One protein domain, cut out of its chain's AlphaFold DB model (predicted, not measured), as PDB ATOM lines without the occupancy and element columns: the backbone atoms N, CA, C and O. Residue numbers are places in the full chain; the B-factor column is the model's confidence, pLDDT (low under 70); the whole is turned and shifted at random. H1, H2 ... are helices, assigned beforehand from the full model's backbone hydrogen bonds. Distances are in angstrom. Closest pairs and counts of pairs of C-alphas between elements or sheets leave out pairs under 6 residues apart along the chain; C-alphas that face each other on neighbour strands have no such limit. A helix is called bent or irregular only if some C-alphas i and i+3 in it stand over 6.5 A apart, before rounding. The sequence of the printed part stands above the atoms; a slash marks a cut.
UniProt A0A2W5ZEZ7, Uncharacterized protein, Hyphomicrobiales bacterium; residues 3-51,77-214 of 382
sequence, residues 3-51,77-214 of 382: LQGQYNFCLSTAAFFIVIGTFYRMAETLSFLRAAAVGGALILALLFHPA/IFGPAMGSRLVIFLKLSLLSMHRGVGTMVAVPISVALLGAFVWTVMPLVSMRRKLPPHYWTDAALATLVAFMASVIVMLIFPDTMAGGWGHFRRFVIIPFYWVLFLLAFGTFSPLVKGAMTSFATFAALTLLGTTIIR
ATOM      1  N   LEU A   3      -4.311  -6.039 -29.788       38.91
ATOM      2  CA  LEU A   3      -4.826  -7.254 -29.137       38.91
ATOM      3  C   LEU A   3      -6.173  -7.700 -29.733       38.91
ATOM      4  O   LEU A   3      -6.465  -8.890 -29.721       38.91
ATOM      5  N   GLN A   4      -6.944  -6.794 -30.361       42.75
ATOM      6  CA  GLN A   4      -8.178  -7.149 -31.072       42.75
ATOM      7  C   GLN A   4      -7.916  -8.003 -32.314       42.75
ATOM      8  O   GLN A   4      -8.792  -8.764 -32.682       42.75
ATOM      9  N   GLY A   5      -6.743  -7.959 -32.956       46.94
ATOM     10  CA  GLY A   5      -6.457  -8.806 -34.123       46.94
ATOM     11  C   GLY A   5      -6.392 -10.298 -33.772       46.94
ATOM     12  O   GLY A   5      -6.994 -11.124 -34.455       46.94
ATOM     13  N   GLN A   6      -5.716 -10.639 -32.670       46.22
ATOM     14  CA  GLN A   6      -5.688 -12.007 -32.143       46.22
ATOM     15  C   GLN A   6      -6.975 -12.383 -31.414       46.22
ATOM     16  O   GLN A   6      -7.463 -13.492 -31.619       46.22
ATOM     17  N   TYR A   7      -7.575 -11.465 -30.646       46.72
ATOM     18  CA  TYR A   7      -8.912 -11.673 -30.083       46.72
ATOM     19  C   TYR A   7      -9.925 -11.983 -31.183       46.72
ATOM     20  O   TYR A   7     -10.700 -12.919 -31.044       46.72
ATOM     21  N   ASN A   8      -9.872 -11.267 -32.308       50.59
ATOM     22  CA  ASN A   8     -10.713 -11.527 -33.466       50.59
ATOM     23  C   ASN A   8     -10.399 -12.886 -34.073       50.59
ATOM     24  O   ASN A   8     -11.334 -13.573 -34.447       50.59
ATOM     25  N   PHE A   9      -9.141 -13.329 -34.134       55.56
ATOM     26  CA  PHE A   9      -8.814 -14.675 -34.611       55.56
ATOM     27  C   PHE A   9      -9.343 -15.776 -33.674       55.56
ATOM     28  O   PHE A   9      -9.990 -16.714 -34.134       55.56
ATOM     29  N   CYS A  10      -9.138 -15.665 -32.361       54.34
ATOM     30  CA  CYS A  10      -9.610 -16.651 -31.385       54.34
ATOM     31  C   CYS A  10     -11.142 -16.651 -31.248       54.34
ATOM     32  O   CYS A  10     -11.750 -17.720 -31.254       54.34
ATOM     33  N   LEU A  11     -11.782 -15.476 -31.196       56.16
ATOM     34  CA  LEU A  11     -13.240 -15.339 -31.175       56.16
ATOM     35  C   LEU A  11     -13.869 -15.741 -32.504       56.16
ATOM     36  O   LEU A  11     -14.887 -16.419 -32.482       56.16
ATOM     37  N   SER A  12     -13.277 -15.392 -33.652       54.97
ATOM     38  CA  SER A  12     -13.771 -15.875 -34.950       54.97
ATOM     39  C   SER A  12     -13.611 -17.381 -35.061       54.97
ATOM     40  O   SER A  12     -14.533 -18.022 -35.537       54.97
ATOM     41  N   THR A  13     -12.530 -17.968 -34.542       59.78
ATOM     42  CA  THR A  13     -12.345 -19.427 -34.480       59.78
ATOM     43  C   THR A  13     -13.372 -20.090 -33.550       59.78
ATOM     44  O   THR A  13     -13.941 -21.123 -33.896       59.78
ATOM     45  N   ALA A  14     -13.674 -19.498 -32.392       60.50
ATOM     46  CA  ALA A  14     -14.702 -20.003 -31.481       60.50
ATOM     47  C   ALA A  14     -16.120 -19.860 -32.064       60.50
ATOM     48  O   ALA A  14     -16.875 -20.832 -32.103       60.50
ATOM     49  N   ALA A  15     -16.466 -18.678 -32.581       57.88
ATOM     50  CA  ALA A  15     -17.719 -18.413 -33.285       57.88
ATOM     51  C   ALA A  15     -17.873 -19.339 -34.497       57.88
ATOM     52  O   ALA A  15     -18.949 -19.877 -34.734       57.88
ATOM     53  N   PHE A  16     -16.782 -19.603 -35.208       62.44
ATOM     54  CA  PHE A  16     -16.710 -20.562 -36.296       62.44
ATOM     55  C   PHE A  16     -17.084 -21.981 -35.844       62.44
ATOM     56  O   PHE A  16     -17.970 -22.599 -36.434       62.44
ATOM     57  N   PHE A  17     -16.485 -22.489 -34.762       62.44
ATOM     58  CA  PHE A  17     -16.848 -23.804 -34.226       62.44
ATOM     59  C   PHE A  17     -18.301 -23.857 -33.733       62.44
ATOM     60  O   PHE A  17     -18.965 -24.876 -33.921       62.44
ATOM     61  N   ILE A  18     -18.833 -22.767 -33.169       61.59
ATOM     62  CA  ILE A  18     -20.249 -22.656 -32.777       61.59
ATOM     63  C   ILE A  18     -21.167 -22.707 -34.005       61.59
ATOM     64  O   ILE A  18     -22.155 -23.448 -34.006       61.59
ATOM     65  N   VAL A  19     -20.838 -21.968 -35.067       60.31
ATOM     66  CA  VAL A  19     -21.574 -21.984 -36.341       60.31
ATOM     67  C   VAL A  19     -21.569 -23.391 -36.937       60.31
ATOM     68  O   VAL A  19     -22.606 -23.863 -37.396       60.31
ATOM     69  N   ILE A  20     -20.450 -24.110 -36.850       60.28
ATOM     70  CA  ILE A  20     -20.347 -25.496 -37.316       60.28
ATOM     71  C   ILE A  20     -21.134 -26.473 -36.457       60.28
ATOM     72  O   ILE A  20     -21.839 -27.313 -37.008       60.28
ATOM     73  N   GLY A  21     -21.057 -26.378 -35.130       60.50
ATOM     74  CA  GLY A  21     -21.867 -27.216 -34.244       60.50
ATOM     75  C   GLY A  21     -23.363 -27.014 -34.502       60.50
ATOM     76  O   GLY A  21     -24.131 -27.975 -34.565       60.50
ATOM     77  N   THR A  22     -23.760 -25.764 -34.755       59.84
ATOM     78  CA  THR A  22     -25.127 -25.403 -35.150       59.84
ATOM     79  C   THR A  22     -25.484 -25.991 -36.516       59.84
ATOM     80  O   THR A  22     -26.532 -26.613 -36.659       59.84
ATOM     81  N   PHE A  23     -24.592 -25.881 -37.504       60.94
ATOM     82  CA  PHE A  23     -24.771 -26.462 -38.834       60.94
ATOM     83  C   PHE A  23     -24.927 -27.987 -38.790       60.94
ATOM     84  O   PHE A  23     -25.848 -28.524 -39.395       60.94
ATOM     85  N   TYR A  24     -24.091 -28.684 -38.019       59.22
ATOM     86  CA  TYR A  24     -24.177 -30.132 -37.829       59.22
ATOM     87  C   TYR A  24     -25.493 -30.564 -37.192       59.22
ATOM     88  O   TYR A  24     -26.097 -31.541 -37.625       59.22
ATOM     89  N   ARG A  25     -25.972 -29.812 -36.197       61.00
ATOM     90  CA  ARG A  25     -27.288 -30.039 -35.590       61.00
ATOM     91  C   ARG A  25     -28.429 -29.798 -36.584       61.00
ATOM     92  O   ARG A  25     -29.476 -30.423 -36.480       61.00
ATOM     93  N   MET A  26     -28.229 -28.907 -37.553       55.88
ATOM     94  CA  MET A  26     -29.196 -28.598 -38.611       55.88
ATOM     95  C   MET A  26     -29.078 -29.508 -39.848       55.88
ATOM     96  O   MET A  26     -29.963 -29.464 -40.707       55.88
ATOM     97  N   ALA A  27     -28.031 -30.335 -39.949       53.84
ATOM     98  CA  ALA A  27     -27.724 -31.167 -41.118       53.84
ATOM     99  C   ALA A  27     -28.804 -32.200 -41.458       53.84
ATOM    100  O   ALA A  27     -28.913 -32.614 -42.608       53.84
ATOM    101  N   GLU A  28     -29.667 -32.544 -40.504       55.88
ATOM    102  CA  GLU A  28     -30.815 -33.422 -40.741       55.88
ATOM    103  C   GLU A  28     -31.867 -32.796 -41.681       55.88
ATOM    104  O   GLU A  28     -32.689 -33.509 -42.248       55.88
ATOM    105  N   THR A  29     -31.833 -31.471 -41.900       63.97
ATOM    106  CA  THR A  29     -32.746 -30.744 -42.806       63.97
ATOM    107  C   THR A  29     -32.025 -29.629 -43.577       63.97
ATOM    108  O   THR A  29     -32.456 -28.466 -43.602       63.97
ATOM    109  N   LEU A  30     -30.879 -29.949 -44.185       55.47
ATOM    110  CA  LEU A  30     -30.060 -28.958 -44.880       55.47
ATOM    111  C   LEU A  30     -30.692 -28.534 -46.222       55.47
ATOM    112  O   LEU A  30     -30.526 -29.191 -47.246       55.47
ATOM    113  N   SER A  31     -31.429 -27.422 -46.231       66.94
ATOM    114  CA  SER A  31     -31.909 -26.796 -47.470       66.94
ATOM    115  C   SER A  31     -30.836 -25.891 -48.087       66.94
ATOM    116  O   SER A  31     -29.980 -25.356 -47.378       66.94
ATOM    117  N   PHE A  32     -30.908 -25.661 -49.403       62.31
ATOM    118  CA  PHE A  32     -30.005 -24.748 -50.120       62.31
ATOM    119  C   PHE A  32     -29.920 -23.363 -49.459       62.31
ATOM    120  O   PHE A  32     -28.826 -22.856 -49.235       62.31
ATOM    121  N   LEU A  33     -31.061 -22.790 -49.056       57.25
ATOM    122  CA  LEU A  33     -31.126 -21.499 -48.356       57.25
ATOM    123  C   LEU A  33     -30.353 -21.500 -47.029       57.25
ATOM    124  O   LEU A  33     -29.739 -20.498 -46.680       57.25
ATOM    125  N   ARG A  34     -30.337 -22.621 -46.298       58.69
ATOM    126  CA  ARG A  34     -29.593 -22.750 -45.034       58.69
ATOM    127  C   ARG A  34     -28.095 -22.919 -45.271       58.69
ATOM    128  O   ARG A  34     -27.305 -22.291 -44.574       58.69
ATOM    129  N   ALA A  35     -27.706 -23.705 -46.275       59.59
ATOM    130  CA  ALA A  35     -26.310 -23.817 -46.696       59.59
ATOM    131  C   ALA A  35     -25.764 -22.465 -47.192       59.59
ATOM    132  O   ALA A  35     -24.673 -22.062 -46.793       59.59
ATOM    133  N   ALA A  36     -26.551 -21.728 -47.980       58.41
ATOM    134  CA  ALA A  36     -26.222 -20.383 -48.441       58.41
ATOM    135  C   ALA A  36     -26.169 -19.368 -47.289       58.41
ATOM    136  O   ALA A  36     -25.278 -18.528 -47.275       58.41
ATOM    137  N   ALA A  37     -27.058 -19.462 -46.294       61.94
ATOM    138  CA  ALA A  37     -27.019 -18.602 -45.111       61.94
ATOM    139  C   ALA A  37     -25.778 -18.858 -44.243       61.94
ATOM    140  O   ALA A  37     -25.167 -17.909 -43.767       61.94
ATOM    141  N   VAL A  38     -25.364 -20.116 -44.066       58.47
ATOM    142  CA  VAL A  38     -24.164 -20.465 -43.286       58.47
ATOM    143  C   VAL A  38     -22.878 -20.140 -44.047       58.47
ATOM    144  O   VAL A  38     -21.969 -19.542 -43.476       58.47
ATOM    145  N   GLY A  39     -22.818 -20.448 -45.345       60.97
ATOM    146  CA  GLY A  39     -21.729 -20.004 -46.217       60.97
ATOM    147  C   GLY A  39     -21.645 -18.477 -46.281       60.97
ATOM    148  O   GLY A  39     -20.562 -17.915 -46.170       60.97
ATOM    149  N   GLY A  40     -22.791 -17.799 -46.358       61.69
ATOM    150  CA  GLY A  40     -22.911 -16.346 -46.300       61.69
ATOM    151  C   GLY A  40     -22.468 -15.769 -44.958       61.69
ATOM    152  O   GLY A  40     -21.739 -14.791 -44.954       61.69
ATOM    153  N   ALA A  41     -22.820 -16.392 -43.830       58.59
ATOM    154  CA  ALA A  41     -22.370 -15.983 -42.499       58.59
ATOM    155  C   ALA A  41     -20.857 -16.166 -42.316       58.59
ATOM    156  O   ALA A  41     -20.216 -15.324 -41.698       58.59
ATOM    157  N   LEU A  42     -20.270 -17.220 -42.889       59.31
ATOM    158  CA  LEU A  42     -18.820 -17.421 -42.910       59.31
ATOM    159  C   LEU A  42     -18.100 -16.423 -43.802       59.31
ATOM    160  O   LEU A  42     -17.071 -15.893 -43.404       59.31
ATOM    161  N   ILE A  43     -18.645 -16.155 -44.989       58.47
ATOM    162  CA  ILE A  43     -18.124 -15.137 -45.898       58.47
ATOM    163  C   ILE A  43     -18.260 -13.758 -45.256       58.47
ATOM    164  O   ILE A  43     -17.304 -13.004 -45.284       58.47
ATOM    165  N   LEU A  44     -19.384 -13.439 -44.611       54.09
ATOM    166  CA  LEU A  44     -19.568 -12.201 -43.852       54.09
ATOM    167  C   LEU A  44     -18.600 -12.134 -42.670       54.09
ATOM    168  O   LEU A  44     -17.976 -11.102 -42.489       54.09
ATOM    169  N   ALA A  45     -18.387 -13.213 -41.916       56.66
ATOM    170  CA  ALA A  45     -17.376 -13.251 -40.856       56.66
ATOM    171  C   ALA A  45     -15.951 -13.023 -41.400       56.66
ATOM    172  O   ALA A  45     -15.135 -12.383 -40.742       56.66
ATOM    173  N   LEU A  46     -15.669 -13.501 -42.616       56.12
ATOM    174  CA  LEU A  46     -14.426 -13.247 -43.349       56.12
ATOM    175  C   LEU A  46     -14.328 -11.804 -43.859       56.12
ATOM    176  O   LEU A  46     -13.282 -11.190 -43.708       56.12
ATOM    177  N   LEU A  47     -15.398 -11.245 -44.429       51.88
ATOM    178  CA  LEU A  47     -15.449  -9.886 -44.983       51.88
ATOM    179  C   LEU A  47     -15.472  -8.814 -43.887       51.88
ATOM    180  O   LEU A  47     -14.865  -7.762 -44.048       51.88
ATOM    181  N   PHE A  48     -16.110  -9.090 -42.750       47.19
ATOM    182  CA  PHE A  48     -16.057  -8.256 -41.548       47.19
ATOM    183  C   PHE A  48     -14.775  -8.465 -40.739       47.19
ATOM    184  O   PHE A  48     -14.585  -7.804 -39.717       47.19
ATOM    185  N   HIS A  49     -13.861  -9.331 -41.191       44.44
ATOM    186  CA  HIS A  49     -12.505  -9.326 -40.673       44.44
ATOM    187  C   HIS A  49     -11.869  -7.975 -41.057       44.44
ATOM    188  O   HIS A  49     -11.728  -7.697 -42.251       44.44
ATOM    189  N   PRO A  50     -11.424  -7.137 -40.097       42.53
ATOM    190  CA  PRO A  50     -10.992  -5.750 -40.348       42.53
ATOM    191  C   PRO A  50      -9.855  -5.575 -41.369       42.53
ATOM    192  O   PRO A  50      -9.545  -4.461 -41.769       42.53
ATOM    193  N   ALA A  51      -9.234  -6.676 -41.792       42.41
ATOM    194  CA  ALA A  51      -8.161  -6.707 -42.773       42.41
ATOM    195  C   ALA A  51      -8.634  -6.550 -44.230       42.41
ATOM    196  O   ALA A  51      -7.793  -6.307 -45.085       42.41
ATOM    197  N   ILE A  77       5.263  -9.737 -52.146       77.62
ATOM    198  CA  ILE A  77       6.122 -10.839 -51.693       77.62
ATOM    199  C   ILE A  77       5.236 -12.038 -51.370       77.62
ATOM    200  O   ILE A  77       4.422 -12.036 -50.444       77.62
ATOM    201  N   PHE A  78       5.428 -13.117 -52.124       76.38
ATOM    202  CA  PHE A  78       4.726 -14.388 -51.931       76.38
ATOM    203  C   PHE A  78       5.320 -15.229 -50.783       76.38
ATOM    204  O   PHE A  78       4.990 -16.399 -50.634       76.38
ATOM    205  N   GLY A  79       6.148 -14.653 -49.911       79.94
ATOM    206  CA  GLY A  79       6.675 -15.330 -48.723       79.94
ATOM    207  C   GLY A  79       7.394 -16.656 -49.048       79.94
ATOM    208  O   GLY A  79       8.174 -16.704 -50.002       79.94
ATOM    209  N   PRO A  80       7.164 -17.736 -48.272       83.50
ATOM    210  CA  PRO A  80       7.798 -19.034 -48.501       83.50
ATOM    211  C   PRO A  80       7.447 -19.648 -49.862       83.50
ATOM    212  O   PRO A  80       6.351 -19.446 -50.389       83.50
ATOM    213  N   ALA A  81       8.343 -20.497 -50.376       88.75
ATOM    214  CA  ALA A  81       8.096 -21.285 -51.579       88.75
ATOM    215  C   ALA A  81       6.813 -22.133 -51.463       88.75
ATOM    216  O   ALA A  81       6.421 -22.562 -50.374       88.75
ATOM    217  N   MET A  82       6.194 -22.442 -52.608       88.81
ATOM    218  CA  MET A  82       4.933 -23.194 -52.698       88.81
ATOM    219  C   MET A  82       4.940 -24.495 -51.871       88.81
ATOM    220  O   MET A  82       3.994 -24.777 -51.138       88.81
ATOM    221  N   GLY A  83       6.032 -25.267 -51.929       90.94
ATOM    222  CA  GLY A  83       6.176 -26.497 -51.144       90.94
ATOM    223  C   GLY A  83       6.144 -26.247 -49.633       90.94
ATOM    224  O   GLY A  83       5.470 -26.964 -48.898       90.94
ATOM    225  N   SER A  84       6.797 -25.183 -49.160       89.56
ATOM    226  CA  SER A  84       6.769 -24.783 -47.749       89.56
ATOM    227  C   SER A  84       5.376 -24.335 -47.312       89.56
ATOM    228  O   SER A  84       4.949 -24.682 -46.213       89.56
ATOM    229  N   ARG A  85       4.639 -23.622 -48.172       88.62
ATOM    230  CA  ARG A  85       3.241 -23.231 -47.925       88.62
ATOM    231  C   ARG A  85       2.336 -24.452 -47.761       88.62
ATOM    232  O   ARG A  85       1.543 -24.499 -46.825       88.62
ATOM    233  N   LEU A  86       2.510 -25.466 -48.609       89.94
ATOM    234  CA  LEU A  86       1.786 -26.730 -48.482       89.94
ATOM    235  C   LEU A  86       2.131 -27.447 -47.170       89.94
ATOM    236  O   LEU A  86       1.237 -27.936 -46.488       89.94
ATOM    237  N   VAL A  87       3.406 -27.468 -46.771       89.31
ATOM    238  CA  VAL A  87       3.821 -28.049 -45.482       89.31
ATOM    239  C   VAL A  87       3.216 -27.287 -44.298       89.31
ATOM    240  O   VAL A  87       2.759 -27.920 -43.349       89.31
ATOM    241  N   ILE A  88       3.184 -25.952 -44.346       86.12
ATOM    242  CA  ILE A  88       2.546 -25.101 -43.328       86.12
ATOM    243  C   ILE A  88       1.054 -25.428 -43.211       86.12
ATOM    244  O   ILE A  88       0.564 -25.645 -42.101       86.12
ATOM    245  N   PHE A  89       0.363 -25.518 -44.351       86.69
ATOM    246  CA  PHE A  89      -1.038 -25.918 -44.428       86.69
ATOM    247  C   PHE A  89      -1.253 -27.299 -43.797       86.69
ATOM    248  O   PHE A  89      -1.996 -27.422 -42.830       86.69
ATOM    249  N   LEU A  90      -0.532 -28.323 -44.261       84.94
ATOM    250  CA  LEU A  90      -0.697 -29.704 -43.795       84.94
ATOM    251  C   LEU A  90      -0.372 -29.902 -42.307       84.94
ATOM    252  O   LEU A  90      -0.918 -30.808 -41.686       84.94
ATOM    253  N   LYS A  91       0.518 -29.082 -41.734       82.31
ATOM    254  CA  LYS A  91       0.884 -29.150 -40.311       82.31
ATOM    255  C   LYS A  91      -0.034 -28.340 -39.393       82.31
ATOM    256  O   LYS A  91       0.170 -28.397 -38.181       82.31
ATOM    257  N   LEU A  92      -0.952 -27.535 -39.944       76.12
ATOM    258  CA  LEU A  92      -1.680 -26.496 -39.206       76.12
ATOM    259  C   LEU A  92      -0.748 -25.698 -38.288       76.12
ATOM    260  O   LEU A  92      -1.081 -25.422 -37.134       76.12
ATOM    261  N   SER A  93       0.434 -25.306 -38.778       74.31
ATOM    262  CA  SER A  93       1.424 -24.623 -37.928       74.31
ATOM    263  C   SER A  93       0.917 -23.284 -37.371       74.31
ATOM    264  O   SER A  93       1.517 -22.715 -36.470       74.31
ATOM    265  N   LEU A  94      -0.210 -22.791 -37.880       70.88
ATOM    266  CA  LEU A  94      -0.918 -21.620 -37.370       70.88
ATOM    267  C   LEU A  94      -1.758 -21.890 -36.131       70.88
ATOM    268  O   LEU A  94      -1.912 -21.003 -35.301       70.88
ATOM    269  N   LEU A  95      -2.283 -23.108 -35.981       65.75
ATOM    270  CA  LEU A  95      -2.886 -23.525 -34.717       65.75
ATOM    271  C   LEU A  95      -1.799 -23.745 -33.661       65.75
ATOM    272  O   LEU A  95      -2.051 -23.567 -32.472       65.75
ATOM    273  N   SER A  96      -0.560 -24.035 -34.083       66.00
ATOM    274  CA  SER A  96       0.603 -23.992 -33.198       66.00
ATOM    275  C   SER A  96       1.122 -22.564 -33.006       66.00
ATOM    276  O   SER A  96       2.305 -22.294 -33.202       66.00
ATOM    277  N   MET A  97       0.265 -21.650 -32.537       60.28
ATOM    278  CA  MET A  97       0.713 -20.330 -32.063       60.28
ATOM    279  C   MET A  97       1.660 -20.423 -30.845       60.28
ATOM    280  O   MET A  97       2.143 -19.399 -30.365       60.28
ATOM    281  N   HIS A  98       1.903 -21.631 -30.323       62.94
ATOM    282  CA  HIS A  98       2.848 -21.954 -29.261       62.94
ATOM    283  C   HIS A  98       3.678 -23.186 -29.666       62.94
ATOM    284  O   HIS A  98       3.106 -24.239 -29.976       62.94
ATOM    285  N   ARG A  99       5.014 -23.082 -29.625       64.50
ATOM    286  CA  ARG A  99       5.880 -24.273 -29.617       64.50
ATOM    287  C   ARG A  99       5.674 -24.999 -28.292       64.50
ATOM    288  O   ARG A  99       5.905 -24.411 -27.247       64.50
ATOM    289  N   GLY A 100       5.236 -26.255 -28.351       73.94
ATOM    290  CA  GLY A 100       4.904 -27.060 -27.174       73.94
ATOM    291  C   GLY A 100       3.493 -27.627 -27.287       73.94
ATOM    292  O   GLY A 100       3.183 -28.307 -28.267       73.94
ATOM    293  N   VAL A 101       2.628 -27.307 -26.319       72.00
ATOM    294  CA  VAL A 101       1.241 -27.815 -26.241       72.00
ATOM    295  C   VAL A 101       0.449 -27.526 -27.521       72.00
ATOM    296  O   VAL A 101      -0.253 -28.401 -28.023       72.00
ATOM    297  N   GLY A 102       0.620 -26.338 -28.112       70.44
ATOM    298  CA  GLY A 102      -0.035 -25.975 -29.372       70.44
ATOM    299  C   GLY A 102       0.350 -26.909 -30.519       70.44
ATOM    300  O   GLY A 102      -0.516 -27.376 -31.246       70.44
ATOM    301  N   THR A 103       1.633 -27.258 -30.649       76.50
ATOM    302  CA  THR A 103       2.097 -28.243 -31.641       76.50
ATOM    303  C   THR A 103       1.572 -29.650 -31.340       76.50
ATOM    304  O   THR A 103       1.150 -30.346 -32.264       76.50
ATOM    305  N   MET A 104       1.549 -30.054 -30.063       79.81
ATOM    306  CA  MET A 104       1.030 -31.361 -29.637       79.81
ATOM    307  C   MET A 104      -0.457 -31.538 -29.948       79.81
ATOM    308  O   MET A 104      -0.883 -32.659 -30.197       79.81
ATOM    309  N   VAL A 105      -1.236 -30.454 -29.958       80.81
ATOM    310  CA  VAL A 105      -2.673 -30.473 -30.270       80.81
ATOM    311  C   VAL A 105      -2.931 -30.243 -31.765       80.81
ATOM    312  O   VAL A 105      -3.743 -30.944 -32.369       80.81
ATOM    313  N   ALA A 106      -2.209 -29.317 -32.402       79.88
ATOM    314  CA  ALA A 106      -2.403 -28.956 -33.807       79.88
ATOM    315  C   ALA A 106      -2.105 -30.111 -34.773       79.88
ATOM    316  O   ALA A 106      -2.832 -30.293 -35.753       79.88
ATOM    317  N   VAL A 107      -1.069 -30.914 -34.504       82.88
ATOM    318  CA  VAL A 107      -0.714 -32.046 -35.374       82.88
ATOM    319  C   VAL A 107      -1.820 -33.115 -35.378       82.88
ATOM    320  O   VAL A 107      -2.303 -33.431 -36.465       82.88
ATOM    321  N   PRO A 108      -2.309 -33.624 -34.227       85.06
ATOM    322  CA  PRO A 108      -3.466 -34.517 -34.191       85.06
ATOM    323  C   PRO A 108      -4.720 -33.936 -34.841       85.06
ATOM    324  O   PRO A 108      -5.393 -34.658 -35.572       85.06
ATOM    325  N   ILE A 109      -5.022 -32.644 -34.638       83.31
ATOM    326  CA  ILE A 109      -6.151 -31.987 -35.319       83.31
ATOM    327  C   ILE A 109      -5.967 -32.047 -36.838       83.31
ATOM    328  O   ILE A 109      -6.901 -32.408 -37.550       83.31
ATOM    329  N   SER A 110      -4.767 -31.739 -37.339       82.12
ATOM    330  CA  SER A 110      -4.459 -31.788 -38.775       82.12
ATOM    331  C   SER A 110      -4.681 -33.184 -39.334       82.12
ATOM    332  O   SER A 110      -5.365 -33.351 -40.341       82.12
ATOM    333  N   VAL A 111      -4.131 -34.193 -38.657       85.69
ATOM    334  CA  VAL A 111      -4.250 -35.597 -39.056       85.69
ATOM    335  C   VAL A 111      -5.712 -36.038 -39.036       85.69
ATOM    336  O   VAL A 111      -6.161 -36.671 -39.988       85.69
ATOM    337  N   ALA A 112      -6.473 -35.663 -38.005       84.69
ATOM    338  CA  ALA A 112      -7.892 -35.975 -37.904       84.69
ATOM    339  C   ALA A 112      -8.698 -35.321 -39.036       84.69
ATOM    340  O   ALA A 112      -9.474 -36.004 -39.699       84.69
ATOM    341  N   LEU A 113      -8.486 -34.029 -39.310       82.75
ATOM    342  CA  LEU A 113      -9.180 -33.309 -40.381       82.75
ATOM    343  C   LEU A 113      -8.821 -33.856 -41.767       82.75
ATOM    344  O   LEU A 113      -9.714 -34.093 -42.575       82.75
ATOM    345  N   LEU A 114      -7.537 -34.105 -42.041       84.25
ATOM    346  CA  LEU A 114      -7.082 -34.667 -43.317       84.25
ATOM    347  C   LEU A 114      -7.570 -36.105 -43.508       84.25
ATOM    348  O   LEU A 114      -8.052 -36.450 -44.584       84.25
ATOM    349  N   GLY A 115      -7.493 -36.936 -42.469       85.69
ATOM    350  CA  GLY A 115      -8.004 -38.303 -42.504       85.69
ATOM    351  C   GLY A 115      -9.509 -38.332 -42.756       85.69
ATOM    352  O   GLY A 115      -9.980 -39.072 -43.617       85.69
ATOM    353  N   ALA A 116     -10.261 -37.469 -42.075       80.00
ATOM    354  CA  ALA A 116     -11.701 -37.365 -42.243       80.00
ATOM    355  C   ALA A 116     -12.082 -36.783 -43.624       80.00
ATOM    356  O   ALA A 116     -13.046 -37.241 -44.247       80.00
ATOM    357  N   PHE A 117     -11.296 -35.838 -44.156       84.25
ATOM    358  CA  PHE A 117     -11.422 -35.355 -45.533       84.25
ATOM    359  C   PHE A 117     -11.240 -36.493 -46.542       84.25
ATOM    360  O   PHE A 117     -12.129 -36.731 -47.359       84.25
ATOM    361  N   VAL A 118     -10.133 -37.241 -46.458       86.69
ATOM    362  CA  VAL A 118      -9.852 -38.377 -47.354       86.69
ATOM    363  C   VAL A 118     -10.958 -39.425 -47.259       86.69
ATOM    364  O   VAL A 118     -11.461 -39.871 -48.288       86.69
ATOM    365  N   TRP A 119     -11.394 -39.760 -46.042       83.62
ATOM    366  CA  TRP A 119     -12.492 -40.698 -45.799       83.62
ATOM    367  C   TRP A 119     -13.797 -40.269 -46.471       83.62
ATOM    368  O   TRP A 119     -14.545 -41.111 -46.955       83.62
ATOM    369  N   THR A 120     -14.076 -38.967 -46.522       78.75
ATOM    370  CA  THR A 120     -15.308 -38.428 -47.114       78.75
ATOM    371  C   THR A 120     -15.208 -38.308 -48.636       78.75
ATOM    372  O   THR A 120     -16.161 -38.604 -49.356       78.75
ATOM    373  N   VAL A 121     -14.039 -37.919 -49.151       82.62
ATOM    374  CA  VAL A 121     -13.800 -37.717 -50.587       82.62
ATOM    375  C   VAL A 121     -13.590 -39.035 -51.335       82.62
ATOM    376  O   VAL A 121     -14.000 -39.164 -52.486       82.62
ATOM    377  N   MET A 122     -12.997 -40.052 -50.711       85.38
ATOM    378  CA  MET A 122     -12.766 -41.335 -51.379       85.38
ATOM    379  C   MET A 122     -14.057 -42.013 -51.872       85.38
ATOM    380  O   MET A 122     -14.094 -42.412 -53.040       85.38
ATOM    381  N   PRO A 123     -15.132 -42.131 -51.070       78.44
ATOM    382  CA  PRO A 123     -16.429 -42.608 -51.541       78.44
ATOM    383  C   PRO A 123     -17.020 -41.715 -52.634       78.44
ATOM    384  O   PRO A 123     -17.517 -42.240 -53.625       78.44
ATOM    385  N   LEU A 124     -16.894 -40.385 -52.520       74.75
ATOM    386  CA  LEU A 124     -17.356 -39.436 -53.545       74.75
ATOM    387  C   LEU A 124     -16.744 -39.725 -54.922       74.75
ATOM    388  O   LEU A 124     -17.441 -39.710 -55.938       74.75
ATOM    389  N   VAL A 125     -15.443 -40.011 -54.959       79.00
ATOM    390  CA  VAL A 125     -14.716 -40.279 -56.206       79.00
ATOM    391  C   VAL A 125     -14.960 -41.709 -56.698       79.00
ATOM    392  O   VAL A 125     -15.217 -41.920 -57.882       79.00
ATOM    393  N   SER A 126     -14.911 -42.698 -55.802       81.44
ATOM    394  CA  SER A 126     -14.970 -44.125 -56.160       81.44
ATOM    395  C   SER A 126     -16.386 -44.652 -56.411       81.44
ATOM    396  O   SER A 126     -16.584 -45.524 -57.259       81.44
ATOM    397  N   MET A 127     -17.389 -44.126 -55.709       65.06
ATOM    398  CA  MET A 127     -18.764 -44.633 -55.724       65.06
ATOM    399  C   MET A 127     -19.731 -43.754 -56.521       65.06
ATOM    400  O   MET A 127     -20.934 -44.023 -56.520       65.06
ATOM    401  N   ARG A 128     -19.226 -42.778 -57.293       65.25
ATOM    402  CA  ARG A 128     -20.024 -41.908 -58.181       65.25
ATOM    403  C   ARG A 128     -20.954 -42.682 -59.132       65.25
ATOM    404  O   ARG A 128     -21.921 -42.125 -59.631       65.25
ATOM    405  N   ARG A 129     -20.669 -43.967 -59.382       60.53
ATOM    406  CA  ARG A 129     -21.466 -44.867 -60.235       60.53
ATOM    407  C   ARG A 129     -22.498 -45.732 -59.496       60.53
ATOM    408  O   ARG A 129     -23.284 -46.390 -60.162       60.53
ATOM    409  N   LYS A 130     -22.469 -45.800 -58.160       62.00
ATOM    410  CA  LYS A 130     -23.266 -46.763 -57.370       62.00
ATOM    411  C   LYS A 130     -24.220 -46.129 -56.362       62.00
ATOM    412  O   LYS A 130     -25.078 -46.833 -55.841       62.00
ATOM    413  N   LEU A 131     -24.071 -44.842 -56.057       56.28
ATOM    414  CA  LEU A 131     -24.910 -44.187 -55.061       56.28
ATOM    415  C   LEU A 131     -26.193 -43.617 -55.689       56.28
ATOM    416  O   LEU A 131     -26.136 -43.065 -56.789       56.28
ATOM    417  N   PRO A 132     -27.348 -43.736 -55.009       60.12
ATOM    418  CA  PRO A 132     -28.602 -43.170 -55.484       60.12
ATOM    419  C   PRO A 132     -28.504 -41.642 -55.678       60.12
ATOM    420  O   PRO A 132     -27.987 -40.965 -54.783       60.12
ATOM    421  N   PRO A 133     -29.056 -41.072 -56.770       61.12
ATOM    422  CA  PRO A 133     -28.927 -39.647 -57.118       61.12
ATOM    423  C   PRO A 133     -29.388 -38.649 -56.042       61.12
ATOM    424  O   PRO A 133     -28.987 -37.494 -56.060       61.12
ATOM    425  N   HIS A 134     -30.234 -39.081 -55.105       62.84
ATOM    426  CA  HIS A 134     -30.849 -38.226 -54.087       62.84
ATOM    427  C   HIS A 134     -30.023 -38.082 -52.797       62.84
ATOM    428  O   HIS A 134     -30.280 -37.166 -52.023       62.84
ATOM    429  N   TYR A 135     -29.035 -38.955 -52.555       56.38
ATOM    430  CA  TYR A 135     -28.211 -38.913 -51.333       56.38
ATOM    431  C   TYR A 135     -26.960 -38.035 -51.465       56.38
ATOM    432  O   TYR A 135     -26.363 -37.663 -50.457       56.38
ATOM    433  N   TRP A 136     -26.561 -37.696 -52.692       57.16
ATOM    434  CA  TRP A 136     -25.312 -36.995 -52.987       57.16
ATOM    435  C   TRP A 136     -25.613 -35.779 -53.845       57.16
ATOM    436  O   TRP A 136     -25.577 -35.816 -55.070       57.16
ATOM    437  N   THR A 137     -25.997 -34.716 -53.152       66.62
ATOM    438  CA  THR A 137     -26.468 -33.467 -53.733       66.62
ATOM    439  C   THR A 137     -25.323 -32.694 -54.378       66.62
ATOM    440  O   THR A 137     -24.168 -32.779 -53.945       66.62
ATOM    441  N   ASP A 138     -25.660 -31.858 -55.360       72.44
ATOM    442  CA  ASP A 138     -24.775 -30.839 -55.942       72.44
ATOM    443  C   ASP A 138     -23.999 -30.044 -54.873       72.44
ATOM    444  O   ASP A 138     -22.899 -29.563 -55.133       72.44
ATOM    445  N   ALA A 139     -24.515 -29.973 -53.640       74.56
ATOM    446  CA  ALA A 139     -23.869 -29.356 -52.491       74.56
ATOM    447  C   ALA A 139     -22.549 -30.025 -52.066       74.56
ATOM    448  O   ALA A 139     -21.592 -29.306 -51.779       74.56
ATOM    449  N   ALA A 140     -22.442 -31.359 -52.038       78.50
ATOM    450  CA  ALA A 140     -21.195 -32.031 -51.644       78.50
ATOM    451  C   ALA A 140     -20.089 -31.785 -52.683       78.50
ATOM    452  O   ALA A 140     -18.948 -31.470 -52.335       78.50
ATOM    453  N   LEU A 141     -20.449 -31.845 -53.970       78.81
ATOM    454  CA  LEU A 141     -19.546 -31.510 -55.068       78.81
ATOM    455  C   LEU A 141     -19.158 -30.026 -55.038       78.81
ATOM    456  O   LEU A 141     -17.976 -29.712 -55.143       78.81
ATOM    457  N   ALA A 142     -20.119 -29.124 -54.833       77.31
ATOM    458  CA  ALA A 142     -19.859 -27.695 -54.683       77.31
ATOM    459  C   ALA A 142     -18.918 -27.408 -53.503       77.31
ATOM    460  O   ALA A 142     -18.001 -26.606 -53.636       77.31
ATOM    461  N   THR A 143     -19.084 -28.114 -52.382       81.38
ATOM    462  CA  THR A 143     -18.215 -27.991 -51.201       81.38
ATOM    463  C   THR A 143     -16.790 -28.457 -51.508       81.38
ATOM    464  O   THR A 143     -15.831 -27.795 -51.123       81.38
ATOM    465  N   LEU A 144     -16.625 -29.558 -52.252       84.31
ATOM    466  CA  LEU A 144     -15.309 -30.028 -52.691       84.31
ATOM    467  C   LEU A 144     -14.647 -29.040 -53.662       84.31
ATOM    468  O   LEU A 144     -13.459 -28.750 -53.534       84.31
ATOM    469  N   VAL A 145     -15.409 -28.497 -54.613       82.06
ATOM    470  CA  VAL A 145     -14.918 -27.461 -55.533       82.06
ATOM    471  C   VAL A 145     -14.499 -26.215 -54.753       82.06
ATOM    472  O   VAL A 145     -13.420 -25.683 -55.001       82.06
ATOM    473  N   ALA A 146     -15.293 -25.787 -53.772       80.69
ATOM    474  CA  ALA A 146     -14.975 -24.649 -52.918       80.69
ATOM    475  C   ALA A 146     -13.736 -24.897 -52.042       80.69
ATOM    476  O   ALA A 146     -12.884 -24.015 -51.937       80.69
ATOM    477  N   PHE A 147     -13.569 -26.110 -51.500       87.38
ATOM    478  CA  PHE A 147     -12.333 -26.530 -50.837       87.38
ATOM    479  C   PHE A 147     -11.131 -26.362 -51.771       87.38
ATOM    480  O   PHE A 147     -10.195 -25.640 -51.436       87.38
ATOM    481  N   MET A 148     -11.169 -26.963 -52.963       86.50
ATOM    482  CA  MET A 148     -10.062 -26.895 -53.921       86.50
ATOM    483  C   MET A 148      -9.759 -25.457 -54.344       86.50
ATOM    484  O   MET A 148      -8.597 -25.053 -54.351       86.50
ATOM    485  N   ALA A 149     -10.793 -24.665 -54.628       82.12
ATOM    486  CA  ALA A 149     -10.649 -23.248 -54.934       82.12
ATOM    487  C   ALA A 149      -9.988 -22.492 -53.773       82.12
ATOM    488  O   ALA A 149      -9.056 -21.728 -54.001       82.12
ATOM    489  N   SER A 150     -10.396 -22.747 -52.527       85.38
ATOM    490  CA  SER A 150      -9.794 -22.112 -51.352       85.38
ATOM    491  C   SER A 150      -8.334 -22.514 -51.132       85.38
ATOM    492  O   SER A 150      -7.534 -21.662 -50.757       85.38
ATOM    493  N   VAL A 151      -7.954 -23.770 -51.415       87.50
ATOM    494  CA  VAL A 151      -6.550 -24.215 -51.373       87.50
ATOM    495  C   VAL A 151      -5.740 -23.484 -52.436       87.50
ATOM    496  O   VAL A 151      -4.664 -22.982 -52.129       87.50
ATOM    497  N   ILE A 152      -6.254 -23.379 -53.665       85.62
ATOM    498  CA  ILE A 152      -5.586 -22.647 -54.748       85.62
ATOM    499  C   ILE A 152      -5.410 -21.181 -54.355       85.62
ATOM    500  O   ILE A 152      -4.286 -20.689 -54.399       85.62
ATOM    501  N   VAL A 153      -6.483 -20.514 -53.911       84.62
ATOM    502  CA  VAL A 153      -6.446 -19.118 -53.447       84.62
ATOM    503  C   VAL A 153      -5.418 -18.956 -52.337       84.62
ATOM    504  O   VAL A 153      -4.549 -18.104 -52.452       84.62
ATOM    505  N   MET A 154      -5.453 -19.801 -51.304       87.88
ATOM    506  CA  MET A 154      -4.475 -19.783 -50.219       87.88
ATOM    507  C   MET A 154      -3.038 -19.933 -50.746       87.88
ATOM    508  O   MET A 154      -2.159 -19.174 -50.351       87.88
ATOM    509  N   LEU A 155      -2.783 -20.889 -51.644       88.00
ATOM    510  CA  LEU A 155      -1.449 -21.157 -52.183       88.00
ATOM    511  C   LEU A 155      -0.897 -19.998 -53.017       88.00
ATOM    512  O   LEU A 155       0.306 -19.742 -52.947       88.00
ATOM    513  N   ILE A 156      -1.749 -19.287 -53.757       86.25
ATOM    514  CA  ILE A 156      -1.345 -18.133 -54.572       86.25
ATOM    515  C   ILE A 156      -1.432 -16.801 -53.818       86.25
ATOM    516  O   ILE A 156      -0.926 -15.806 -54.319       86.25
ATOM    517  N   PHE A 157      -2.043 -16.750 -52.628       83.56
ATOM    518  CA  PHE A 157      -2.222 -15.488 -51.906       83.56
ATOM    519  C   PHE A 157      -0.865 -14.926 -51.456       83.56
ATOM    520  O   PHE A 157      -0.087 -15.664 -50.837       83.56
ATOM    521  N   PRO A 158      -0.536 -13.654 -51.726       82.12
ATOM    522  CA  PRO A 158       0.734 -13.082 -51.286       82.12
ATOM    523  C   PRO A 158       0.832 -13.074 -49.754       82.12
ATOM    524  O   PRO A 158      -0.177 -13.051 -49.056       82.12
ATOM    525  N   ASP A 159       2.048 -13.148 -49.204       79.75
ATOM    526  CA  ASP A 159       2.240 -13.077 -47.747       79.75
ATOM    527  C   ASP A 159       2.305 -11.620 -47.276       79.75
ATOM    528  O   ASP A 159       1.723 -11.259 -46.245       79.75
ATOM    529  N   THR A 160       2.930 -10.765 -48.090       74.75
ATOM    530  CA  THR A 160       2.869  -9.314 -47.942       74.75
ATOM    531  C   THR A 160       2.069  -8.706 -49.083       74.75
ATOM    532  O   THR A 160       2.386  -8.852 -50.263       74.75
ATOM    533  N   MET A 161       1.025  -7.986 -48.710       73.00
ATOM    534  CA  MET A 161       0.312  -7.075 -49.587       73.00
ATOM    535  C   MET A 161      -0.065  -5.874 -48.747       73.00
ATOM    536  O   MET A 161      -0.232  -5.987 -47.532       73.00
ATOM    537  N   ALA A 162      -0.197  -4.729 -49.392       66.19
ATOM    538  CA  ALA A 162      -0.792  -3.581 -48.750       66.19
ATOM    539  C   ALA A 162      -0.111  -3.134 -47.428       66.19
ATOM    540  O   ALA A 162      -0.768  -2.764 -46.463       66.19
ATOM    541  N   GLY A 163       1.223  -3.247 -47.338       63.16
ATOM    542  CA  GLY A 163       2.001  -2.933 -46.125       63.16
ATOM    543  C   GLY A 163       1.787  -3.875 -44.931       63.16
ATOM    544  O   GLY A 163       2.531  -3.800 -43.956       63.16
ATOM    545  N   GLY A 164       0.815  -4.786 -44.997       65.88
ATOM    546  CA  GLY A 164       0.599  -5.822 -43.995       65.88
ATOM    547  C   GLY A 164       1.361  -7.111 -44.311       65.88
ATOM    548  O   GLY A 164       1.705  -7.400 -45.459       65.88
ATOM    549  N   TRP A 165       1.576  -7.931 -43.284       71.56
ATOM    550  CA  TRP A 165       2.212  -9.246 -43.388       71.56
ATOM    551  C   TRP A 165       1.305 -10.364 -42.868       71.56
ATOM    552  O   TRP A 165       0.308 -10.128 -42.177       71.56
ATOM    553  N   GLY A 166       1.681 -11.607 -43.175       75.38
ATOM    554  CA  GLY A 166       0.985 -12.796 -42.698       75.38
ATOM    555  C   GLY A 166      -0.373 -13.000 -43.362       75.38
ATOM    556  O   GLY A 166      -1.249 -13.641 -42.781       75.38
ATOM    557  N   HIS A 167      -0.580 -12.455 -44.560       80.19
ATOM    558  CA  HIS A 167      -1.836 -12.624 -45.282       80.19
ATOM    559  C   HIS A 167      -2.065 -14.091 -45.634       80.19
ATOM    560  O   HIS A 167      -3.085 -14.647 -45.240       80.19
ATOM    561  N   PHE A 168      -1.079 -14.754 -46.246       82.88
ATOM    562  CA  PHE A 168      -1.103 -16.201 -46.481       82.88
ATOM    563  C   PHE A 168      -1.525 -16.963 -45.220       82.88
ATOM    564  O   PHE A 168      -2.445 -17.778 -45.257       82.88
ATOM    565  N   ARG A 169      -0.915 -16.630 -44.078       78.12
ATOM    566  CA  ARG A 169      -1.223 -17.254 -42.787       78.12
ATOM    567  C   ARG A 169      -2.700 -17.112 -42.405       78.12
ATOM    568  O   ARG A 169      -3.298 -18.068 -41.937       78.12
ATOM    569  N   ARG A 170      -3.339 -15.972 -42.662       78.31
ATOM    570  CA  ARG A 170      -4.781 -15.798 -42.400       78.31
ATOM    571  C   ARG A 170      -5.654 -16.657 -43.320       78.31
ATOM    572  O   ARG A 170      -6.687 -17.149 -42.883       78.31
ATOM    573  N   PHE A 171      -5.231 -16.884 -44.563       82.88
ATOM    574  CA  PHE A 171      -5.986 -17.678 -45.541       82.88
ATOM    575  C   PHE A 171      -5.850 -19.194 -45.350       82.88
ATOM    576  O   PHE A 171      -6.728 -19.939 -45.781       82.88
ATOM    577  N   VAL A 172      -4.799 -19.670 -44.678       85.12
ATOM    578  CA  VAL A 172      -4.553 -21.111 -44.463       85.12
ATOM    579  C   VAL A 172      -5.665 -21.806 -43.688       85.12
ATOM    580  O   VAL A 172      -5.850 -23.006 -43.862       85.12
ATOM    581  N   ILE A 173      -6.429 -21.091 -42.857       81.88
ATOM    582  CA  ILE A 173      -7.532 -21.699 -42.106       81.88
ATOM    583  C   ILE A 173      -8.757 -21.995 -42.991       81.88
ATOM    584  O   ILE A 173      -9.511 -22.925 -42.709       81.88
ATOM    585  N   ILE A 174      -8.934 -21.258 -44.093       83.94
ATOM    586  CA  ILE A 174     -10.155 -21.296 -44.911       83.94
ATOM    587  C   ILE A 174     -10.423 -22.686 -45.510       83.94
ATOM    588  O   ILE A 174     -11.562 -23.145 -45.421       83.94
ATOM    589  N   PRO A 175      -9.443 -23.419 -46.075       86.81
ATOM    590  CA  PRO A 175      -9.727 -24.753 -46.592       86.81
ATOM    591  C   PRO A 175     -10.191 -25.736 -45.510       86.81
ATOM    592  O   PRO A 175     -11.031 -26.590 -45.780       86.81
ATOM    593  N   PHE A 176      -9.732 -25.597 -44.265       83.12
ATOM    594  CA  PHE A 176     -10.209 -26.450 -43.170       83.12
ATOM    595  C   PHE A 176     -11.688 -26.226 -42.861       83.12
ATOM    596  O   PHE A 176     -12.371 -27.150 -42.421       83.12
ATOM    597  N   TYR A 177     -12.212 -25.038 -43.157       81.50
ATOM    598  CA  TYR A 177     -13.636 -24.762 -43.023       81.50
ATOM    599  C   TYR A 177     -14.451 -25.611 -43.994       81.50
ATOM    600  O   TYR A 177     -15.433 -26.239 -43.603       81.50
ATOM    601  N   TRP A 178     -13.982 -25.732 -45.236       84.62
ATOM    602  CA  TRP A 178     -14.604 -26.594 -46.235       84.62
ATOM    603  C   TRP A 178     -14.471 -28.084 -45.921       84.62
ATOM    604  O   TRP A 178     -15.398 -28.840 -46.204       84.62
ATOM    605  N   VAL A 179     -13.377 -28.511 -45.280       84.12
ATOM    606  CA  VAL A 179     -13.266 -29.886 -44.760       84.12
ATOM    607  C   VAL A 179     -14.407 -30.178 -43.790       84.12
ATOM    608  O   VAL A 179     -15.069 -31.200 -43.921       84.12
ATOM    609  N   LEU A 180     -14.689 -29.271 -42.856       81.44
ATOM    610  CA  LEU A 180     -15.757 -29.478 -41.880       81.44
ATOM    611  C   LEU A 180     -17.148 -29.523 -42.533       81.44
ATOM    612  O   LEU A 180     -17.975 -30.339 -42.132       81.44
ATOM    613  N   PHE A 181     -17.387 -28.731 -43.583       81.38
ATOM    614  CA  PHE A 181     -18.603 -28.864 -44.394       81.38
ATOM    615  C   PHE A 181     -18.694 -30.209 -45.102       81.38
ATOM    616  O   PHE A 181     -19.759 -30.820 -45.101       81.38
ATOM    617  N   LEU A 182     -17.589 -30.694 -45.676       81.88
ATOM    618  CA  LEU A 182     -17.557 -32.005 -46.319       81.88
ATOM    619  C   LEU A 182     -17.939 -33.104 -45.329       81.88
ATOM    620  O   LEU A 182     -18.768 -33.955 -45.645       81.88
ATOM    621  N   LEU A 183     -17.411 -33.039 -44.107       82.19
ATOM    622  CA  LEU A 183     -17.726 -33.999 -43.055       82.19
ATOM    623  C   LEU A 183     -19.210 -34.008 -42.666       82.19
ATOM    624  O   LEU A 183     -19.692 -35.019 -42.160       82.19
ATOM    625  N   ALA A 184     -19.969 -32.937 -42.893       79.44
ATOM    626  CA  ALA A 184     -21.405 -32.950 -42.620       79.44
ATOM    627  C   ALA A 184     -22.185 -33.860 -43.584       79.44
ATOM    628  O   ALA A 184     -23.258 -34.345 -43.233       79.44
ATOM    629  N   PHE A 185     -21.630 -34.136 -44.768       77.50
ATOM    630  CA  PHE A 185     -22.197 -35.083 -45.732       77.50
ATOM    631  C   PHE A 185     -21.758 -36.533 -45.473       77.50
ATOM    632  O   PHE A 185     -22.271 -37.459 -46.099       77.50
ATOM    633  N   GLY A 186     -20.812 -36.754 -44.555       76.81
ATOM    634  CA  GLY A 186     -20.332 -38.088 -44.212       76.81
ATOM    635  C   GLY A 186     -21.347 -38.884 -43.386       76.81
ATOM    636  O   GLY A 186     -21.824 -38.444 -42.337       76.81
ATOM    637  N   THR A 187     -21.642 -40.113 -43.812       79.56
ATOM    638  CA  THR A 187     -22.444 -41.064 -43.029       79.56
ATOM    639  C   THR A 187     -21.567 -41.758 -41.987       79.56
ATOM    640  O   THR A 187     -21.053 -42.854 -42.205       79.56
ATOM    641  N   PHE A 188     -21.364 -41.099 -40.851       81.12
ATOM    642  CA  PHE A 188     -20.610 -41.660 -39.730       81.12
ATOM    643  C   PHE A 188     -21.515 -42.452 -38.784       81.12
ATOM    644  O   PHE A 188     -22.648 -42.042 -38.511       81.12
ATOM    645  N   SER A 189     -21.003 -43.560 -38.240       87.56
ATOM    646  CA  SER A 189     -21.692 -44.273 -37.162       87.56
ATOM    647  C   SER A 189     -21.811 -43.372 -35.919       87.56
ATOM    648  O   SER A 189     -20.970 -42.486 -35.725       87.56
ATOM    649  N   PRO A 190     -22.815 -43.584 -35.046       87.94
ATOM    650  CA  PRO A 190     -22.967 -42.791 -33.824       87.94
ATOM    651  C   PRO A 190     -21.705 -42.774 -32.953       87.94
ATOM    652  O   PRO A 190     -21.352 -41.734 -32.406       87.94
ATOM    653  N   LEU A 191     -20.982 -43.900 -32.896       90.38
ATOM    654  CA  LEU A 191     -19.715 -44.013 -32.172       90.38
ATOM    655  C   LEU A 191     -18.640 -43.079 -32.742       90.38
ATOM    656  O   LEU A 191     -17.994 -42.358 -31.988       90.38
ATOM    657  N   VAL A 192     -18.467 -43.062 -34.069       84.88
ATOM    658  CA  VAL A 192     -17.475 -42.199 -34.731       84.88
ATOM    659  C   VAL A 192     -17.840 -40.727 -34.554       84.88
ATOM    660  O   VAL A 192     -16.972 -39.927 -34.214       84.88
ATOM    661  N   LYS A 193     -19.124 -40.368 -34.702       82.62
ATOM    662  CA  LYS A 193     -19.604 -39.000 -34.434       82.62
ATOM    663  C   LYS A 193     -19.313 -38.573 -32.997       82.62
ATOM    664  O   LYS A 193     -18.810 -37.472 -32.783       82.62
ATOM    665  N   GLY A 194     -19.598 -39.445 -32.029       83.88
ATOM    666  CA  GLY A 194     -19.284 -39.224 -30.619       83.88
ATOM    667  C   GLY A 194     -17.791 -38.993 -30.392       83.88
ATOM    668  O   GLY A 194     -17.419 -37.962 -29.844       83.88
ATOM    669  N   ALA A 195     -16.933 -39.881 -30.901       85.62
ATOM    670  CA  ALA A 195     -15.481 -39.759 -30.773       85.62
ATOM    671  C   ALA A 195     -14.934 -38.465 -31.400       85.62
ATOM    672  O   ALA A 195     -14.151 -37.759 -30.765       85.62
ATOM    673  N   MET A 196     -15.378 -38.115 -32.613       82.00
ATOM    674  CA  MET A 196     -14.987 -36.869 -33.284       82.00
ATOM    675  C   MET A 196     -15.439 -35.636 -32.500       82.00
ATOM    676  O   MET A 196     -14.673 -34.684 -32.367       82.00
ATOM    677  N   THR A 197     -16.660 -35.662 -31.958       82.31
ATOM    678  CA  THR A 197     -17.216 -34.556 -31.169       82.31
ATOM    679  C   THR A 197     -16.439 -34.393 -29.870       82.31
ATOM    680  O   THR A 197     -15.963 -33.300 -29.588       82.31
ATOM    681  N   SER A 198     -16.219 -35.476 -29.119       84.25
ATOM    682  CA  SER A 198     -15.417 -35.459 -27.892       84.25
ATOM    683  C   SER A 198     -13.991 -34.974 -28.145       84.25
ATOM    684  O   SER A 198     -13.499 -34.136 -27.393       84.25
ATOM    685  N   PHE A 199     -13.344 -35.439 -29.220       83.62
ATOM    686  CA  PHE A 199     -12.015 -34.969 -29.608       83.62
ATOM    687  C   PHE A 199     -12.015 -33.475 -29.950       83.62
ATOM    688  O   PHE A 199     -11.176 -32.737 -29.442       83.62
ATOM    689  N   ALA A 200     -12.967 -33.011 -30.765       80.19
ATOM    690  CA  ALA A 200     -13.077 -31.605 -31.139       80.19
ATOM    691  C   ALA A 200     -13.346 -30.708 -29.923       80.19
ATOM    692  O   ALA A 200     -12.706 -29.669 -29.779       80.19
ATOM    693  N   THR A 201     -14.240 -31.119 -29.018       81.69
ATOM    694  CA  THR A 201     -14.512 -30.404 -27.765       81.69
ATOM    695  C   THR A 201     -13.271 -30.346 -26.884       81.69
ATOM    696  O   THR A 201     -12.911 -29.268 -26.420       81.69
ATOM    697  N   PHE A 202     -12.587 -31.475 -26.687       84.75
ATOM    698  CA  PHE A 202     -11.348 -31.521 -25.913       84.75
ATOM    699  C   PHE A 202     -10.285 -30.591 -26.509       84.75
ATOM    700  O   PHE A 202      -9.755 -29.733 -25.808       84.75
ATOM    701  N   ALA A 203     -10.040 -30.693 -27.816       81.06
ATOM    702  CA  ALA A 203      -9.093 -29.852 -28.535       81.06
ATOM    703  C   ALA A 203      -9.432 -28.357 -28.418       81.06
ATOM    704  O   ALA A 203      -8.548 -27.549 -28.132       81.06
ATOM    705  N   ALA A 204     -10.704 -27.985 -28.584       80.69
ATOM    706  CA  ALA A 204     -11.165 -26.607 -28.442       80.69
ATOM    707  C   ALA A 204     -10.953 -26.075 -27.016       80.69
ATOM    708  O   ALA A 204     -10.440 -24.971 -26.851       80.69
ATOM    709  N   LEU A 205     -11.279 -26.868 -25.989       83.31
ATOM    710  CA  LEU A 205     -11.049 -26.500 -24.589       83.31
ATOM    711  C   LEU A 205      -9.558 -26.356 -24.272       83.31
ATOM    712  O   LEU A 205      -9.171 -25.405 -23.596       83.31
ATOM    713  N   THR A 206      -8.703 -27.246 -24.785       82.38
ATOM    714  CA  THR A 206      -7.247 -27.127 -24.617       82.38
ATOM    715  C   THR A 206      -6.706 -25.866 -25.294       82.38
ATOM    716  O   THR A 206      -5.930 -25.124 -24.687       82.38
ATOM    717  N   LEU A 207      -7.124 -25.576 -26.529       79.81
ATOM    718  CA  LEU A 207      -6.716 -24.361 -27.243       79.81
ATOM    719  C   LEU A 207      -7.209 -23.090 -26.535       79.81
ATOM    720  O   LEU A 207      -6.453 -22.131 -26.398       79.81
ATOM    721  N   LEU A 208      -8.442 -23.093 -26.025       81.75
ATOM    722  CA  LEU A 208      -8.989 -21.977 -25.257       81.75
ATOM    723  C   LEU A 208      -8.220 -21.772 -23.947       81.75
ATOM    724  O   LEU A 208      -7.772 -20.663 -23.674       81.75
ATOM    725  N   GLY A 209      -8.009 -22.834 -23.167       85.94
ATOM    726  CA  GLY A 209      -7.282 -22.763 -21.899       85.94
ATOM    727  C   GLY A 209      -5.845 -22.269 -22.076       85.94
ATOM    728  O   GLY A 209      -5.404 -21.370 -21.364       85.94
ATOM    729  N   THR A 210      -5.129 -22.788 -23.078       83.25
ATOM    730  CA  THR A 210      -3.766 -22.323 -23.399       83.25
ATOM    731  C   THR A 210      -3.737 -20.869 -23.872       83.25
ATOM    732  O   THR A 210      -2.807 -20.140 -23.527       83.25
ATOM    733  N   THR A 211      -4.762 -20.418 -24.602       82.06
ATOM    734  CA  THR A 211      -4.907 -19.010 -25.000       82.06
ATOM    735  C   THR A 211      -5.149 -18.113 -23.786       82.06
ATOM    736  O   THR A 211      -4.469 -17.104 -23.652       82.06
ATOM    737  N   ILE A 212      -6.045 -18.493 -22.870       85.31
ATOM    738  CA  ILE A 212      -6.342 -17.716 -21.653       85.31
ATOM    739  C   ILE A 212      -5.088 -17.545 -20.789       85.31
ATOM    740  O   ILE A 212      -4.774 -16.431 -20.381       85.31
ATOM    741  N   ILE A 213      -4.342 -18.628 -20.547       87.25
ATOM    742  CA  ILE A 213      -3.099 -18.583 -19.756       87.25
ATOM    743  C   ILE A 213      -2.083 -17.631 -20.397       87.25
ATOM    744  O   ILE A 213      -1.466 -16.810 -19.715       87.25
ATOM    745  N   ARG A 214      -1.928 -17.715 -21.720       84.94
ATOM    746  CA  ARG A 214      -1.034 -16.840 -22.480       84.94
ATOM    747  C   ARG A 214      -1.458 -15.381 -22.395       84.94
ATOM    748  O   ARG A 214      -0.610 -14.536 -22.143       84.94
TER     749      ARG A 214
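What this domain is: This is residues 3 to 51 and 77 to 214 of the 382 residues of an uncharacterized protein of Hyphomicrobiales bacterium (UniProt A0A2W5ZEZ7). Look for a short helix, H7, in the middle of the body, with H5 packed alongside it, H4 crossing it, and the helical hairpin of H1 and H2 along another side. H8 packs on H4 on the side away from H5, while the short helices H3 and H6 sit by the last residues of H5. The printed part has 187 residues with eight named helices, H1 to H8 in order, and no named strand: the class is all helix. It is compact, with a radius of gyration of the C-alphas of 17.0 A, and spans 50 by 34 by 30 A.

How they stand to each other: Start with H1, residues 3 to 29, and H2, residues 32 to 47: this hairpin touches with residues 12 to 23 of H1 and 38 to 45 of H2 alone, opposite ways at a shallow tilt of 4 degrees, its closest C-alphas, Ser 12 and Ala 45, 7.4 A apart. Beyond the cut, H3, residues 82 to 90, is close to but not clearly touching H4, residues 101 to 126; the closest C-alphas, Leu 90 and Ser 110, are 6.6 A apart. H5, residues 138 to 156, only just touches H3, with 3 pairs of C-alphas within 8 A, through residue 155 alone; the closest are Arg 85 and Leu 155, 6.7 A. H6, residues 167 to 171, only just touches H5, also with 3 pairs; the closest C-alphas are Met 154 and Phe 171, 5.3 A. H7, residues 174 to 184, touches H5 at a shallow tilt of 19 degrees, opposite ways, with the closest C-alphas, Phe 147 and Trp 178, 5.1 A apart. It touches H4 at a steep tilt of 56 degrees, closest at C-alphas Phe 117 and Val 179, 5.8 A, and only just touches H1, with 3 pairs, closest at C-alphas Tyr 24 and Ala 184, 6.2 A. H8, residues 190 to 214, touches H4 at a shallow tilt of 31 degrees, opposite ways, closest at C-alphas Val 105 and Ala 203, 6.7 A. Every O i to N i+4 pair is within hydrogen-bond range in H2, H3, H5, H6 and H8, against 21 of 23 in H1, 19 of 22 in H4 and 6 of 7 in H7.

Where its parts are: Find C-alpha 3 at (-4.826, -7.254, -29.137); from there H1 runs 39.0 A, irregular where C-alphas 25 and 28 are 7.1 A apart. H2 is 21.4 A long, H4 37.7 A and H5 26.7 A. H8 runs 35.8 A to C-alpha 214 at (-1.034, -16.840, -22.480).

The domain as a whole: The C-alphas of Leu 3 and Lys 130 are the two farthest apart, 51.9 A. Residues 52 to 76 are not printed, and C-alphas 51 and 77 are 17.3 A apart across the cut. The link from H4 to H5 is long. Confidence is under 70 in residues 3 to 51, 95 to 99, 127 to 137 and 162 to 164.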